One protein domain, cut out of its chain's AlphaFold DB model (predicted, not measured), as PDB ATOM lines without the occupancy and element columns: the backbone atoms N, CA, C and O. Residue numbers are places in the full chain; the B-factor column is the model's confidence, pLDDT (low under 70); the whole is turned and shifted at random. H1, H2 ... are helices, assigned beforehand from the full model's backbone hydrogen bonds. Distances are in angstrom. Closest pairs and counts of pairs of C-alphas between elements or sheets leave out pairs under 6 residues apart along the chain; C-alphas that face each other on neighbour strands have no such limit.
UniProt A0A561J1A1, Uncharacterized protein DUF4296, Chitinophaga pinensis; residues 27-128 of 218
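This is residues 27 to 128 of the 218 residues of the protein "Uncharacterized protein DUF4296" of Chitinophaga pinensis (UniProt A0A561J1A1). A helical hairpin of H1 and H2 stands on a long straight helix, H4: the first part of H1, residues 30 to 38, packs on residues 100 to 105 of H4 at a steep tilt, and the rest of the hairpin rises away from H4. The short helix H3 leads from the end of H2 to the start of H4, turning a corner at each end, while residues 110 to 128, nearly all in H4, stick out as a free arm. The printed part has 102 residues with four named helices, H1, H2, H3 and H4 in that order, and no named strand; the class is all helix. The whole is loose, with a radius of gyration of the C-alphas of 17.0 A, and elongated, spanning 52 by 33 by 24 A.

H1 is residues 30 to 47, 25.3 A from first to last C-alpha, and begins with C-alpha 30 at (-28.026, -15.597, -50.131). H2 is residues 59 to 76, 25.7 A long, with C-alpha 59 at (-9.139, -26.607, -26.972). H3 is residues 81 to 92, 15.9 A long. H4 is residues 95 to 127, 47.4 A long, and ends with C-alpha 127 at (1.870, -39.505, -65.137).

H1 and H2 form a helical hairpin: they touch at a shallow tilt of 32 degrees and run opposite ways, and their closest C-alphas, those of Ser 47 and Gln 66, are 5.4 A apart. H1 also touches H4, with residues 30 to 38 alone, at a steep tilt of 61 degrees and the same way; the closest C-alphas, those of Arg 34 and Val 101, are 5.4 A apart. H2 and H3 only just touch, with 3 pairs of C-alphas within 8 A, and only at the corner by their link; Leu 74 and Arg 81 have the closest C-alphas, 7.1 A apart, and the helices are about perpendicular at 84 degrees. H3 and H4 also only just touch, again with 3 pairs and only at the corner; the closest C-alphas, those of Tyr 91 and Leu 98, are 5.2 A apart, and at 73 degrees the two are only just about perpendicular. H1 and H3 are near each other, with 8 pairs of C-alphas within 10 A. H2 and H4 are apart. In H1, H2, H3 and H4 every O i to N i+4 pair is within hydrogen-bond range.

The two C-alphas farthest apart, those of Ser 93 and Asn 128, are 52.7 A apart. Without residues 110 to 128, which stand free, the body spans 41 by 27 by 22 A. The link from H1 to H2, 11 residues, is long; those from H2 to H3 and from H3 to H4 are tight. The printed part has no cut. The mean pLDDT of the printed part is 91.8, and no printed residue is under 70.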
ATOM      1  N   VAL A  27     -28.749  -6.791 -44.917       92.50
ATOM      2  CA  VAL A  27     -28.538  -8.230 -44.699       92.50
ATOM      3  C   VAL A  27     -27.838  -8.792 -45.938       92.50
ATOM      4  O   VAL A  27     -28.166  -8.399 -47.058       92.50
ATOM      5  N   LEU A  28     -26.857  -9.674 -45.740       93.31
ATOM      6  CA  LEU A  28     -26.153 -10.341 -46.839       93.31
ATOM      7  C   LEU A  28     -27.130 -11.059 -47.765       93.31
ATOM      8  O   LEU A  28     -28.055 -11.720 -47.293       93.31
ATOM      9  N   GLN A  29     -26.883 -10.984 -49.071       93.50
ATOM     10  CA  GLN A  29     -27.621 -11.805 -50.019       93.50
ATOM     11  C   GLN A  29     -27.279 -13.283 -49.820       93.50
ATOM     12  O   GLN A  29     -26.289 -13.645 -49.182       93.50
ATOM     13  N   LYS A  30     -28.129 -14.154 -50.357       92.75
ATOM     14  CA  LYS A  30     -28.026 -15.597 -50.131       92.75
ATOM     15  C   LYS A  30     -26.732 -16.178 -50.713       92.75
ATOM     16  O   LYS A  30     -26.164 -17.082 -50.110       92.75
ATOM     17  N   GLU A  31     -26.253 -15.640 -51.832       93.44
ATOM     18  CA  GLU A  31     -24.985 -16.013 -52.460       93.44
ATOM     19  C   GLU A  31     -23.787 -15.571 -51.609       93.44
ATOM     20  O   GLU A  31     -22.911 -16.384 -51.333       93.44
ATOM     21  N   ASP A  32     -23.794 -14.331 -51.110       94.75
ATOM     22  CA  ASP A  32     -22.721 -13.820 -50.246       94.75
ATOM     23  C   ASP A  32     -22.669 -14.597 -48.922       94.75
ATOM     24  O   ASP A  32     -21.607 -14.993 -48.449       94.75
ATOM     25  N   MET A  33     -23.835 -14.865 -48.322       95.62
ATOM     26  CA  MET A  33     -23.928 -15.657 -47.096       95.62
ATOM     27  C   MET A  33     -23.447 -17.096 -47.323       95.62
ATOM     28  O   MET A  33     -22.752 -17.643 -46.468       95.62
ATOM     29  N   ARG A  34     -23.780 -17.704 -48.471       95.44
ATOM     30  CA  ARG A  34     -23.266 -19.025 -48.867       95.44
ATOM     31  C   ARG A  34     -21.740 -19.025 -48.886       95.44
ATOM     32  O   ARG A  34     -21.147 -19.910 -48.277       95.44
ATOM     33  N   ASP A  35     -21.124 -18.054 -49.554       96.19
ATOM     34  CA  ASP A  35     -19.667 -18.018 -49.728       96.19
ATOM     35  C   ASP A  35     -18.947 -17.807 -48.388       96.19
ATOM     36  O   ASP A  35     -18.003 -18.529 -48.064       96.19
ATOM     37  N   VAL A  36     -19.459 -16.906 -47.543       96.94
ATOM     38  CA  VAL A  36     -18.922 -16.679 -46.192       96.94
ATOM     39  C   VAL A  36     -19.033 -17.934 -45.321       96.94
ATOM     40  O   VAL A  36     -18.071 -18.306 -44.644       96.94
ATOM     41  N   LEU A  37     -20.192 -18.601 -45.307       95.88
ATOM     42  CA  LEU A  37     -20.404 -19.799 -44.485       95.88
ATOM     43  C   LEU A  37     -19.588 -20.998 -44.977       95.88
ATOM     44  O   LEU A  37     -19.106 -21.780 -44.151       95.88
ATOM     45  N   LEU A  38     -19.395 -21.127 -46.292       95.81
ATOM     46  CA  LEU A  38     -18.530 -22.144 -46.883       95.81
ATOM     47  C   LEU A  38     -17.079 -21.957 -46.420       95.81
ATOM     48  O   LEU A  38     -16.446 -22.900 -45.945       95.81
ATOM     49  N   ASP A  39     -16.572 -20.725 -46.458       95.88
ATOM     50  CA  ASP A  39     -15.224 -20.420 -45.977       95.88
ATOM     51  C   ASP A  39     -15.081 -20.649 -44.469       95.88
ATOM     52  O   ASP A  39     -14.077 -21.196 -44.006       95.88
ATOM     53  N   MET A  40     -16.096 -20.287 -43.678       95.25
ATOM     54  CA  MET A  40     -16.091 -20.522 -42.231       95.25
ATOM     55  C   MET A  40     -16.108 -22.011 -41.871       95.25
ATOM     56  O   MET A  40     -15.436 -22.412 -40.918       95.25
ATOM     57  N   THR A  41     -16.836 -22.840 -42.623       93.69
ATOM     58  CA  THR A  41     -16.833 -24.299 -42.423       93.69
ATOM     59  C   THR A  41     -15.500 -24.921 -42.832       93.69
ATOM     60  O   THR A  41     -14.983 -25.774 -42.110       93.69
ATOM     61  N   MET A  42     -14.879 -24.446 -43.915       92.50
ATOM     62  CA  MET A  42     -13.509 -24.839 -44.262       92.50
ATOM     63  C   MET A  42     -12.518 -24.448 -43.160       92.50
ATOM     64  O   MET A  42     -11.712 -25.274 -42.736       92.50
ATOM     65  N   ALA A  43     -12.604 -23.227 -42.632       93.94
ATOM     66  CA  ALA A  43     -11.752 -22.781 -41.533       93.94
ATOM     67  C   ALA A  43     -11.899 -23.622 -40.260       93.94
ATOM     68  O   ALA A  43     -10.904 -23.809 -39.565       93.94
ATOM     69  N   ASP A  44     -13.091 -24.146 -39.966       90.81
ATOM     70  CA  ASP A  44     -13.325 -25.041 -38.824       90.81
ATOM     71  C   ASP A  44     -12.632 -26.407 -39.014       90.81
ATOM     72  O   ASP A  44     -11.950 -26.932 -38.122       90.81
ATOM     73  N   ALA A  45     -12.687 -26.947 -40.236       90.38
ATOM     74  CA  ALA A  45     -11.919 -28.135 -40.602       90.38
ATOM     75  C   ALA A  45     -10.398 -27.884 -40.517       90.38
ATOM     76  O   ALA A  45      -9.645 -28.743 -40.058       90.38
ATOM     77  N   TYR A  46      -9.926 -26.693 -40.899       89.94
ATOM     78  CA  TYR A  46      -8.509 -26.334 -40.783       89.94
ATOM     79  C   TYR A  46      -8.068 -26.035 -39.347       89.94
ATOM     80  O   TYR A  46      -6.924 -26.324 -38.995       89.94
ATOM     81  N   SER A  47      -8.924 -25.460 -38.497       88.75
ATOM     82  CA  SER A  47      -8.556 -25.128 -37.114       88.75
ATOM     83  C   SER A  47      -8.367 -26.364 -36.252       88.75
ATOM     84  O   SER A  47      -7.540 -26.334 -35.337       88.75
ATOM     85  N   SER A  48      -9.089 -27.440 -36.567       85.25
ATOM     86  CA  SER A  48      -8.969 -28.754 -35.928       85.25
ATOM     87  C   SER A  48      -7.795 -29.587 -36.440       85.25
ATOM     88  O   SER A  48      -7.428 -30.573 -35.798       85.25
ATOM     89  N   ASN A  49      -7.158 -29.179 -37.541       83.62
ATOM     90  CA  ASN A  49      -6.045 -29.921 -38.111       83.62
ATOM     91  C   ASN A  49      -4.730 -29.658 -37.351       83.62
ATOM     92  O   ASN A  49      -4.375 -28.518 -37.025       83.62
ATOM     93  N   ASN A  50      -3.986 -30.733 -37.093       81.31
ATOM     94  CA  ASN A  50      -2.698 -30.710 -36.406       81.31
ATOM     95  C   ASN A  50      -1.592 -31.238 -37.307       81.31
ATOM     96  O   ASN A  50      -1.793 -32.186 -38.057       81.31
ATOM     97  N   GLU A  51      -0.400 -30.660 -37.166       77.62
ATOM     98  CA  GLU A  51       0.798 -31.114 -37.881       77.62
ATOM     99  C   GLU A  51       1.195 -32.546 -37.486       77.62
ATOM    100  O   GLU A  51       1.609 -33.325 -38.341       77.62
ATOM    101  N   ASP A  52       1.026 -32.910 -36.208       80.44
ATOM    102  CA  ASP A  52       1.213 -34.279 -35.724       80.44
ATOM    103  C   ASP A  52      -0.138 -34.904 -35.331       80.44
ATOM    104  O   ASP A  52      -0.700 -34.546 -34.290       80.44
ATOM    105  N   PRO A  53      -0.652 -35.882 -36.103       76.81
ATOM    106  CA  PRO A  53      -1.890 -36.598 -35.792       76.81
ATOM    107  C   PRO A  53      -1.870 -37.348 -34.452       76.81
ATOM    108  O   PRO A  53      -2.921 -37.753 -33.958       76.81
ATOM    109  N   ARG A  54      -0.686 -37.583 -33.868       80.94
ATOM    110  CA  ARG A  54      -0.536 -38.277 -32.580       80.94
ATOM    111  C   ARG A  54      -0.706 -37.352 -31.381       80.94
ATOM    112  O   ARG A  54      -0.861 -37.847 -30.265       80.94
ATOM    113  N   ILE A  55      -0.659 -36.039 -31.593       80.12
ATOM    114  CA  ILE A  55      -0.753 -35.045 -30.528       80.12
ATOM    115  C   ILE A  55      -2.135 -34.391 -30.611       80.12
ATOM    116  O   ILE A  55      -2.428 -33.703 -31.591       80.12
ATOM    117  N   PRO A  56      -3.008 -34.580 -29.605       78.50
ATOM    118  CA  PRO A  56      -4.306 -33.920 -29.593       78.50
ATOM    119  C   PRO A  56      -4.132 -32.401 -29.457       78.50
ATOM    120  O   PRO A  56      -3.321 -31.927 -28.658       78.50
ATOM    121  N   LEU A  57      -4.900 -31.628 -30.231       85.06
ATOM    122  CA  LEU A  57      -4.897 -30.169 -30.124       85.06
ATOM    123  C   LEU A  57      -5.555 -29.767 -28.809       85.06
ATOM    124  O   LEU A  57      -6.627 -30.270 -28.472       85.06
ATOM    125  N   SER A  58      -4.956 -28.828 -28.079       88.12
ATOM    126  CA  SER A  58      -5.657 -28.240 -26.942       88.12
ATOM    127  C   SER A  58      -6.834 -27.385 -27.424       88.12
ATOM    128  O   SER A  58      -6.726 -26.642 -28.403       88.12
ATOM    129  N   ASP A  59      -7.945 -27.420 -26.683       87.62
ATOM    130  CA  ASP A  59      -9.139 -26.607 -26.972       87.62
ATOM    131  C   ASP A  59      -8.806 -25.100 -27.033       87.62
ATOM    132  O   ASP A  59      -9.334 -24.352 -27.855       87.62
ATOM    133  N   SER A  60      -7.845 -24.645 -26.222       90.62
ATOM    134  CA  SER A  60      -7.384 -23.253 -26.229       90.62
ATOM    135  C   SER A  60      -6.756 -22.832 -27.561       90.62
ATOM    136  O   SER A  60      -7.040 -21.737 -28.051       90.62
ATOM    137  N   VAL A  61      -5.933 -23.693 -28.164       90.38
ATOM    138  CA  VAL A  61      -5.282 -23.416 -29.451       90.38
ATOM    139  C   VAL A  61      -6.293 -23.520 -30.586       90.38
ATOM    140  O   VAL A  61      -6.307 -22.647 -31.452       90.38
ATOM    141  N   HIS A  62      -7.182 -24.518 -30.544       90.19
ATOM    142  CA  HIS A  62      -8.273 -24.660 -31.508       90.19
ATOM    143  C   HIS A  62      -9.113 -23.379 -31.601       90.19
ATOM    144  O   HIS A  62      -9.214 -22.759 -32.660       90.19
ATOM    145  N   ARG A  63      -9.638 -22.912 -30.460       91.25
ATOM    146  CA  ARG A  63     -10.464 -21.697 -30.387       91.25
ATOM    147  C   ARG A  63      -9.714 -20.446 -30.823       91.25
ATOM    148  O   ARG A  63     -10.317 -19.537 -31.392       91.25
ATOM    149  N   TYR A  64      -8.417 -20.359 -30.525       92.81
ATOM    150  CA  TYR A  64      -7.594 -19.236 -30.969       92.81
ATOM    151  C   TYR A  64      -7.468 -19.207 -32.499       92.81
ATOM    152  O   TYR A  64      -7.715 -18.164 -33.106       92.81
ATOM    153  N   ARG A  65      -7.155 -20.351 -33.122       93.25
ATOM    154  CA  ARG A  65      -7.057 -20.487 -34.585       93.25
ATOM    155  C   ARG A  65      -8.385 -20.184 -35.269       93.25
ATOM    156  O   ARG A  65      -8.421 -19.364 -36.176       93.25
ATOM    157  N   GLN A  66      -9.476 -20.759 -34.771       93.62
ATOM    158  CA  GLN A  66     -10.817 -20.530 -35.306       93.62
ATOM    159  C   GLN A  66     -11.183 -19.037 -35.297       93.62
ATOM    160  O   GLN A  66     -11.611 -18.485 -36.309       93.62
ATOM    161  N   LYS A  67     -10.932 -18.335 -34.182       94.19
ATOM    162  CA  LYS A  67     -11.154 -16.881 -34.085       94.19
ATOM    163  C   LYS A  67     -10.305 -16.085 -35.076       94.19
ATOM    164  O   LYS A  67     -10.791 -15.090 -35.614       94.19
ATOM    165  N   LEU A  68      -9.051 -16.490 -35.285       95.50
ATOM    166  CA  LEU A  68      -8.152 -15.841 -36.237       95.50
ATOM    167  C   LEU A  68      -8.660 -16.008 -37.673       95.50
ATOM    168  O   LEU A  68      -8.771 -15.010 -38.384       95.50
ATOM    169  N   TYR A  69      -9.020 -17.232 -38.064       96.06
ATOM    170  CA  TYR A  69      -9.528 -17.530 -39.402       96.06
ATOM    171  C   TYR A  69     -10.852 -16.829 -39.679       96.06
ATOM    172  O   TYR A  69     -10.994 -16.197 -40.717       96.06
ATOM    173  N   TYR A  70     -11.793 -16.833 -38.732       96.12
ATOM    174  CA  TYR A  70     -13.076 -16.151 -38.927       96.12
ATOM    175  C   TYR A  70     -12.897 -14.647 -39.117       96.12
ATOM    176  O   TYR A  70     -13.597 -14.049 -39.924       96.12
ATOM    177  N   ARG A  71     -11.933 -14.028 -38.422       96.44
ATOM    178  CA  ARG A  71     -11.607 -12.619 -38.662       96.44
ATOM    179  C   ARG A  71     -11.086 -12.403 -40.085       96.44
ATOM    180  O   ARG A  71     -11.564 -11.505 -40.758       96.44
ATOM    181  N   GLN A  72     -10.154 -13.239 -40.540       96.81
ATOM    182  CA  GLN A  72      -9.591 -13.140 -41.890       96.81
ATOM    183  C   GLN A  72     -10.648 -13.355 -42.979       96.81
ATOM    184  O   GLN A  72     -10.647 -12.636 -43.968       96.81
ATOM    185  N   ILE A  73     -11.562 -14.306 -42.787       97.44
ATOM    186  CA  ILE A  73     -12.663 -14.564 -43.721       97.44
ATOM    187  C   ILE A  73     -13.573 -13.344 -43.822       97.44
ATOM    188  O   ILE A  73     -13.842 -12.878 -44.923       97.44
ATOM    189  N   LEU A  74     -13.993 -12.773 -42.690       96.94
ATOM    190  CA  LEU A  74     -14.804 -11.555 -42.705       96.94
ATOM    191  C   LEU A  74     -14.087 -10.400 -43.422       96.94
ATOM    192  O   LEU A  74     -14.715  -9.710 -44.221       96.94
ATOM    193  N   ASP A  75     -12.777 -10.243 -43.215       97.06
ATOM    194  CA  ASP A  75     -11.980  -9.228 -43.912       97.06
ATOM    195  C   ASP A  75     -11.938  -9.470 -45.441       97.06
ATOM    196  O   ASP A  75     -12.081  -8.519 -46.214       97.06
ATOM    197  N   MET A  76     -11.787 -10.728 -45.885       97.06
ATOM    198  CA  MET A  76     -11.787 -11.112 -47.310       97.06
ATOM    199  C   MET A  76     -13.134 -10.856 -47.989       97.06
ATOM    200  O   MET A  76     -13.165 -10.438 -49.143       97.06
ATOM    201  N   HIS A  77     -14.232 -11.052 -47.260       96.12
ATOM    202  CA  HIS A  77     -15.592 -10.768 -47.727       96.12
ATOM    203  C   HIS A  77     -16.018  -9.307 -47.513       96.12
ATOM    204  O   HIS A  77     -17.152  -8.944 -47.817       96.12
ATOM    205  N   HIS A  78     -15.122  -8.451 -47.010       96.56
ATOM    206  CA  HIS A  78     -15.379  -7.034 -46.721       96.56
ATOM    207  C   HIS A  78     -16.524  -6.791 -45.722       96.56
ATOM    208  O   HIS A  78     -17.299  -5.841 -45.855       96.56
ATOM    209  N   LEU A  79     -16.609  -7.634 -44.694       96.06
ATOM    210  CA  LEU A  79     -17.654  -7.601 -43.675       96.06
ATOM    211  C   LEU A  79     -17.089  -7.251 -42.306       96.06
ATOM    212  O   LEU A  79     -16.036  -7.737 -41.898       96.06
ATOM    213  N   THR A  80     -17.851  -6.485 -41.530       96.50
ATOM    214  CA  THR A  80     -17.615  -6.405 -40.085       96.50
ATOM    215  C   THR A  80     -18.313  -7.551 -39.354       96.50
ATOM    216  O   THR A  80     -19.272  -8.153 -39.849       96.50
ATOM    217  N   ARG A  81     -17.871  -7.833 -38.122       94.94
ATOM    218  CA  ARG A  81     -18.512  -8.833 -37.255       94.94
ATOM    219  C   ARG A  81     -19.995  -8.530 -37.049       94.94
ATOM    220  O   ARG A  81     -20.808  -9.444 -37.057       94.94
ATOM    221  N   GLU A  82     -20.341  -7.261 -36.868       95.94
ATOM    222  CA  GLU A  82     -21.706  -6.808 -36.596       95.94
ATOM    223  C   GLU A  82     -22.602  -6.964 -37.829       95.94
ATOM    224  O   GLU A  82     -23.751  -7.379 -37.700       95.94
ATOM    225  N   GLN A  83     -22.079  -6.675 -39.025       95.00
ATOM    226  CA  GLN A  83     -22.805  -6.860 -40.286       95.00
ATOM    227  C   GLN A  83     -23.092  -8.335 -40.562       95.00
ATOM    228  O   GLN A  83     -24.218  -8.692 -40.926       95.00
ATOM    229  N   PHE A  84     -22.089  -9.192 -40.348       96.38
ATOM    230  CA  PHE A  84     -22.265 -10.632 -40.465       96.38
ATOM    231  C   PHE A  84     -23.273 -11.146 -39.438       96.38
ATOM    232  O   PHE A  84     -24.239 -11.792 -39.829       96.38
ATOM    233  N   GLN A  85     -23.113 -10.797 -38.156       95.62
ATOM    234  CA  GLN A  85     -24.011 -11.256 -37.093       95.62
ATOM    235  C   GLN A  85     -25.459 -10.846 -37.366       95.62
ATOM    236  O   GLN A  85     -26.348 -11.687 -37.346       95.62
ATOM    237  N   LYS A  86     -25.690  -9.575 -37.719       95.88
ATOM    238  CA  LYS A  86     -27.024  -9.075 -38.077       95.88
ATOM    239  C   LYS A  86     -27.650  -9.885 -39.212       95.88
ATOM    240  O   LYS A  86     -28.851 -10.154 -39.200       95.88
ATOM    241  N   SER A  87     -26.846 -10.234 -40.211       95.75
ATOM    242  CA  SER A  87     -27.319 -11.012 -41.351       95.75
ATOM    243  C   SER A  87     -27.607 -12.453 -40.952       95.75
ATOM    244  O   SER A  87     -28.654 -12.988 -41.301       95.75
ATOM    245  N   TYR A  88     -26.715 -13.057 -40.174       95.50
ATOM    246  CA  TYR A  88     -26.858 -14.415 -39.678       95.50
ATOM    247  C   TYR A  88     -28.112 -14.575 -38.807       95.50
ATOM    248  O   TYR A  88     -28.912 -15.463 -39.081       95.50
ATOM    249  N   ASP A  89     -28.373 -13.655 -37.873       95.94
ATOM    250  CA  ASP A  89     -29.579 -13.653 -37.026       95.94
ATOM    251  C   ASP A  89     -30.877 -13.596 -37.867       95.94
ATOM    252  O   ASP A  89     -31.914 -14.192 -37.543       95.94
ATOM    253  N   TRP A  90     -30.839 -12.878 -38.995       95.25
ATOM    254  CA  TRP A  90     -31.971 -12.785 -39.917       95.25
ATOM    255  C   TRP A  90     -32.244 -14.107 -40.647       95.25
ATOM    256  O   TRP A  90     -33.415 -14.465 -40.824       95.25
ATOM    257  N   TYR A  91     -31.192 -14.826 -41.049       94.88
ATOM    258  CA  TYR A  91     -31.303 -16.158 -41.646       94.88
ATOM    259  C   TYR A  91     -31.668 -17.221 -40.604       94.88
ATOM    260  O   TYR A  91     -32.503 -18.076 -40.879       94.88
ATOM    261  N   GLU A  92     -31.125 -17.143 -39.389       94.19
ATOM    262  CA  GLU A  92     -31.434 -18.068 -38.292       94.19
ATOM    263  C   GLU A  92     -32.919 -18.015 -37.912       94.19
ATOM    264  O   GLU A  92     -33.560 -19.046 -37.712       94.19
ATOM    265  N   SER A  93     -33.516 -16.819 -37.918       94.56
ATOM    266  CA  SER A  93     -34.961 -16.654 -37.707       94.56
ATOM    267  C   SER A  93     -35.837 -17.105 -38.892       94.56
ATOM    268  O   SER A  93     -37.065 -17.074 -38.779       94.56
ATOM    269  N   ARG A  94     -35.243 -17.531 -40.020       94.38
ATOM    270  CA  ARG A  94     -35.921 -17.981 -41.255       94.38
ATOM    271  C   ARG A  94     -35.334 -19.306 -41.765       94.38
ATOM    272  O   ARG A  94     -34.539 -19.312 -42.709       94.38
ATOM    273  N   PRO A  95     -35.741 -20.447 -41.178       92.69
ATOM    274  CA  PRO A  95     -35.177 -21.758 -41.508       92.69
ATOM    275  C   PRO A  95     -35.302 -22.148 -42.985       92.69
ATOM    276  O   PRO A  95     -34.432 -22.829 -43.516       92.69
ATOM    277  N   ASP A  96     -36.363 -21.706 -43.660       92.56
ATOM    278  CA  ASP A  96     -36.580 -21.887 -45.097       92.56
ATOM    279  C   ASP A  96     -35.479 -21.218 -45.933       92.56
ATOM    280  O   ASP A  96     -34.929 -21.830 -46.848       92.56
ATOM    281  N   ARG A  97     -35.103 -19.986 -45.576       92.00
ATOM    282  CA  ARG A  97     -34.045 -19.221 -46.249       92.00
ATOM    283  C   ARG A  97     -32.660 -19.733 -45.915       92.00
ATOM    284  O   ARG A  97     -31.812 -19.813 -46.796       92.00
ATOM    285  N   LEU A  98     -32.426 -20.093 -44.657       93.94
ATOM    286  CA  LEU A  98     -31.153 -20.673 -44.249       93.94
ATOM    287  C   LEU A  98     -30.924 -22.034 -44.920       93.94
ATOM    288  O   LEU A  98     -29.816 -22.322 -45.364       93.94
ATOM    289  N   LYS A  99     -31.980 -22.845 -45.068       95.19
ATOM    290  CA  LYS A  99     -31.916 -24.094 -45.828       95.19
ATOM    291  C   LYS A  99     -31.506 -23.857 -47.284       95.19
ATOM    292  O   LYS A  99     -30.633 -24.567 -47.763       95.19
ATOM    293  N   GLU A 100     -32.081 -22.856 -47.952       94.19
ATOM    294  CA  GLU A 100     -31.698 -22.486 -49.326       94.19
ATOM    295  C   GLU A 100     -30.190 -22.182 -49.422       94.19
ATOM    296  O   GLU A 100     -29.520 -22.662 -50.333       94.19
ATOM    297  N   VAL A 101     -29.631 -21.456 -48.447       95.44
ATOM    298  CA  VAL A 101     -28.188 -21.165 -48.379       95.44
ATOM    299  C   VAL A 101     -27.353 -22.441 -48.238       95.44
ATOM    300  O   VAL A 101     -26.380 -22.615 -48.972       95.44
ATOM    301  N   TYR A 102     -27.734 -23.351 -47.338       95.50
ATOM    302  CA  TYR A 102     -27.029 -24.623 -47.159       95.50
ATOM    303  C   TYR A 102     -27.132 -25.548 -48.374       95.50
ATOM    304  O   TYR A 102     -26.150 -26.208 -48.714       95.50
ATOM    305  N   ASP A 103     -28.290 -25.592 -49.033       96.19
ATOM    306  CA  ASP A 103     -28.481 -26.387 -50.245       96.19
ATOM    307  C   ASP A 103     -27.547 -25.865 -51.361       96.19
ATOM    308  O   ASP A 103     -26.785 -26.647 -51.930       96.19
ATOM    309  N   MET A 104     -27.479 -24.542 -51.575       94.75
ATOM    310  CA  MET A 104     -26.520 -23.939 -52.518       94.75
ATOM    311  C   MET A 104     -25.057 -24.195 -52.124       94.75
ATOM    312  O   MET A 104     -24.199 -24.387 -52.985       94.75
ATOM    313  N   MET A 105     -24.744 -24.186 -50.825       95.25
ATOM    314  CA  MET A 105     -23.396 -24.474 -50.327       95.25
ATOM    315  C   MET A 105     -22.978 -25.910 -50.664       95.25
ATOM    316  O   MET A 105     -21.843 -26.143 -51.080       95.25
ATOM    317  N   MET A 106     -23.900 -26.867 -50.523       94.81
ATOM    318  CA  MET A 106     -23.658 -28.263 -50.877       94.81
ATOM    319  C   MET A 106     -23.447 -28.431 -52.383       94.81
ATOM    320  O   MET A 106     -22.514 -29.123 -52.781       94.81
ATOM    321  N   GLU A 107     -24.251 -27.765 -53.216       95.88
ATOM    322  CA  GLU A 107     -24.074 -27.776 -54.673       95.88
ATOM    323  C   GLU A 107     -22.667 -27.305 -55.067       95.88
ATOM    324  O   GLU A 107     -21.948 -28.023 -55.768       95.88
ATOM    325  N   VAL A 108     -22.219 -26.162 -54.538       94.81
ATOM    326  CA  VAL A 108     -20.867 -25.634 -54.792       94.81
ATOM    327  C   VAL A 108     -19.785 -26.600 -54.300       94.81
ATOM    328  O   VAL A 108     -18.828 -26.876 -55.022       94.81
ATOM    329  N   ALA A 109     -19.936 -27.163 -53.100       92.75
ATOM    330  CA  ALA A 109     -18.969 -28.114 -52.556       92.75
ATOM    331  C   ALA A 109     -18.865 -29.394 -53.408       92.75
ATOM    332  O   ALA A 109     -17.761 -29.893 -53.638       92.75
ATOM    333  N   THR A 110     -19.994 -29.916 -53.899       94.38
ATOM    334  CA  THR A 110     -20.013 -31.087 -54.788       94.38
ATOM    335  C   THR A 110     -19.370 -30.796 -56.137       94.38
ATOM    336  O   THR A 110     -18.527 -31.575 -56.573       94.38
ATOM    337  N   ALA A 111     -19.675 -29.649 -56.749       94.31
ATOM    338  CA  ALA A 111     -19.081 -29.240 -58.017       94.31
ATOM    339  C   ALA A 111     -17.557 -29.078 -57.899       94.31
ATOM    340  O   ALA A 111     -16.806 -29.678 -58.668       94.31
ATOM    341  N   ASN A 112     -17.092 -28.367 -56.866       92.44
ATOM    342  CA  ASN A 112     -15.663 -28.188 -56.606       92.44
ATOM    343  C   ASN A 112     -14.952 -29.531 -56.400       92.44
ATOM    344  O   ASN A 112     -13.842 -29.733 -56.888       92.44
ATOM    345  N   ARG A 113     -15.590 -30.472 -55.696       91.00
ATOM    346  CA  ARG A 113     -15.046 -31.820 -55.509       91.00
ATOM    347  C   ARG A 113     -14.920 -32.570 -56.833       91.00
ATOM    348  O   ARG A 113     -13.879 -33.170 -57.081       91.00
ATOM    349  N   GLU A 114     -15.957 -32.555 -57.663       93.50
ATOM    350  CA  GLU A 114     -15.933 -33.232 -58.961       93.50
ATOM    351  C   GLU A 114     -14.848 -32.671 -59.881       93.50
ATOM    352  O   GLU A 114     -14.194 -33.429 -60.598       93.50
ATOM    353  N   ASP A 115     -14.635 -31.357 -59.862       93.44
ATOM    354  CA  ASP A 115     -13.608 -30.709 -60.673       93.44
ATOM    355  C   ASP A 115     -12.197 -31.048 -60.180       93.44
ATOM    356  O   ASP A 115     -11.342 -31.417 -60.990       93.44
ATOM    357  N   LEU A 116     -11.976 -31.063 -58.862       90.94
ATOM    358  CA  LEU A 116     -10.731 -31.566 -58.272       90.94
ATOM    359  C   LEU A 116     -10.488 -33.037 -58.633       90.94
ATOM    360  O   LEU A 116      -9.377 -33.395 -59.022       90.94
ATOM    361  N   ASP A 117     -11.512 -33.889 -58.558       90.00
ATOM    362  CA  ASP A 117     -11.406 -35.304 -58.924       90.00
ATOM    363  C   ASP A 117     -11.046 -35.462 -60.413       90.00
ATOM    364  O   ASP A 117     -10.163 -36.251 -60.755       90.00
ATOM    365  N   LYS A 118     -11.656 -34.682 -61.318       89.94
ATOM    366  CA  LYS A 118     -11.296 -34.669 -62.749       89.94
ATOM    367  C   LYS A 118      -9.844 -34.243 -62.956       89.94
ATOM    368  O   LYS A 118      -9.121 -34.915 -63.689       89.94
ATOM    369  N   GLU A 119      -9.400 -33.164 -62.316       89.19
ATOM    370  CA  GLU A 119      -8.018 -32.689 -62.428       89.19
ATOM    371  C   GLU A 119      -7.008 -33.721 -61.919       89.19
ATOM    372  O   GLU A 119      -5.988 -33.969 -62.566       89.19
ATOM    373  N   MET A 120      -7.296 -34.345 -60.777       87.06
ATOM    374  CA  MET A 120      -6.472 -35.403 -60.198       87.06
ATOM    375  C   MET A 120      -6.373 -36.605 -61.136       87.06
ATOM    376  O   MET A 120      -5.278 -37.121 -61.357       87.06
ATOM    377  N   ARG A 121      -7.488 -37.008 -61.753       83.25
ATOM    378  CA  ARG A 121      -7.517 -38.093 -62.742       83.25
ATOM    379  C   ARG A 121      -6.744 -37.758 -64.009       83.25
ATOM    380  O   ARG A 121      -6.003 -38.600 -64.506       83.25
ATOM    381  N   VAL A 122      -6.864 -36.533 -64.517       86.94
ATOM    382  CA  VAL A 122      -6.076 -36.078 -65.672       86.94
ATOM    383  C   VAL A 122      -4.585 -36.104 -65.341       86.94
ATOM    384  O   VAL A 122      -3.803 -36.630 -66.126       86.94
ATOM    385  N   LYS A 123      -4.180 -35.600 -64.169       87.56
ATOM    386  CA  LYS A 123      -2.779 -35.657 -63.720       87.56
ATOM    387  C   LYS A 123      -2.282 -37.098 -63.590       87.56
ATOM    388  O   LYS A 123      -1.212 -37.399 -64.109       87.56
ATOM    389  N   ALA A 124      -3.070 -37.985 -62.983       83.12
ATOM    390  CA  ALA A 124      -2.739 -39.404 -62.866       83.12
ATOM    391  C   ALA A 124      -2.588 -40.076 -64.240       83.12
ATOM    392  O   ALA A 124      -1.625 -40.802 -64.465       83.12
ATOM    393  N   TYR A 125      -3.481 -39.779 -65.189       79.81
ATOM    394  CA  TYR A 125      -3.387 -40.278 -66.563       79.81
ATOM    395  C   TYR A 125      -2.134 -39.771 -67.292       79.81
ATOM    396  O   TYR A 125      -1.506 -40.525 -68.032       79.81
ATOM    397  N   LEU A 126      -1.759 -38.502 -67.090       85.56
ATOM    398  CA  LEU A 126      -0.550 -37.918 -67.679       85.56
ATOM    399  C   LEU A 126       0.738 -38.502 -67.083       85.56
ATOM    400  O   LEU A 126       1.727 -38.620 -67.802       85.56
ATOM    401  N   GLU A 127       0.735 -38.853 -65.796       84.56
ATOM    402  CA  GLU A 127       1.870 -39.505 -65.137       84.56
ATOM    403  C   GLU A 127       1.987 -40.975 -65.561       84.56
ATOM    404  O   GLU A 127       3.037 -41.388 -66.053       84.56
ATOM    405  N   ASN A 128       0.896 -41.741 -65.447       77.44
ATOM    406  CA  ASN A 128       0.811 -43.149 -65.828       77.44
ATOM    407  C   ASN A 128      -0.562 -43.461 -66.462       77.44
ATOM    408  O   ASN A 128      -1.532 -43.736 -65.751       77.44
TER     409      ASN A 128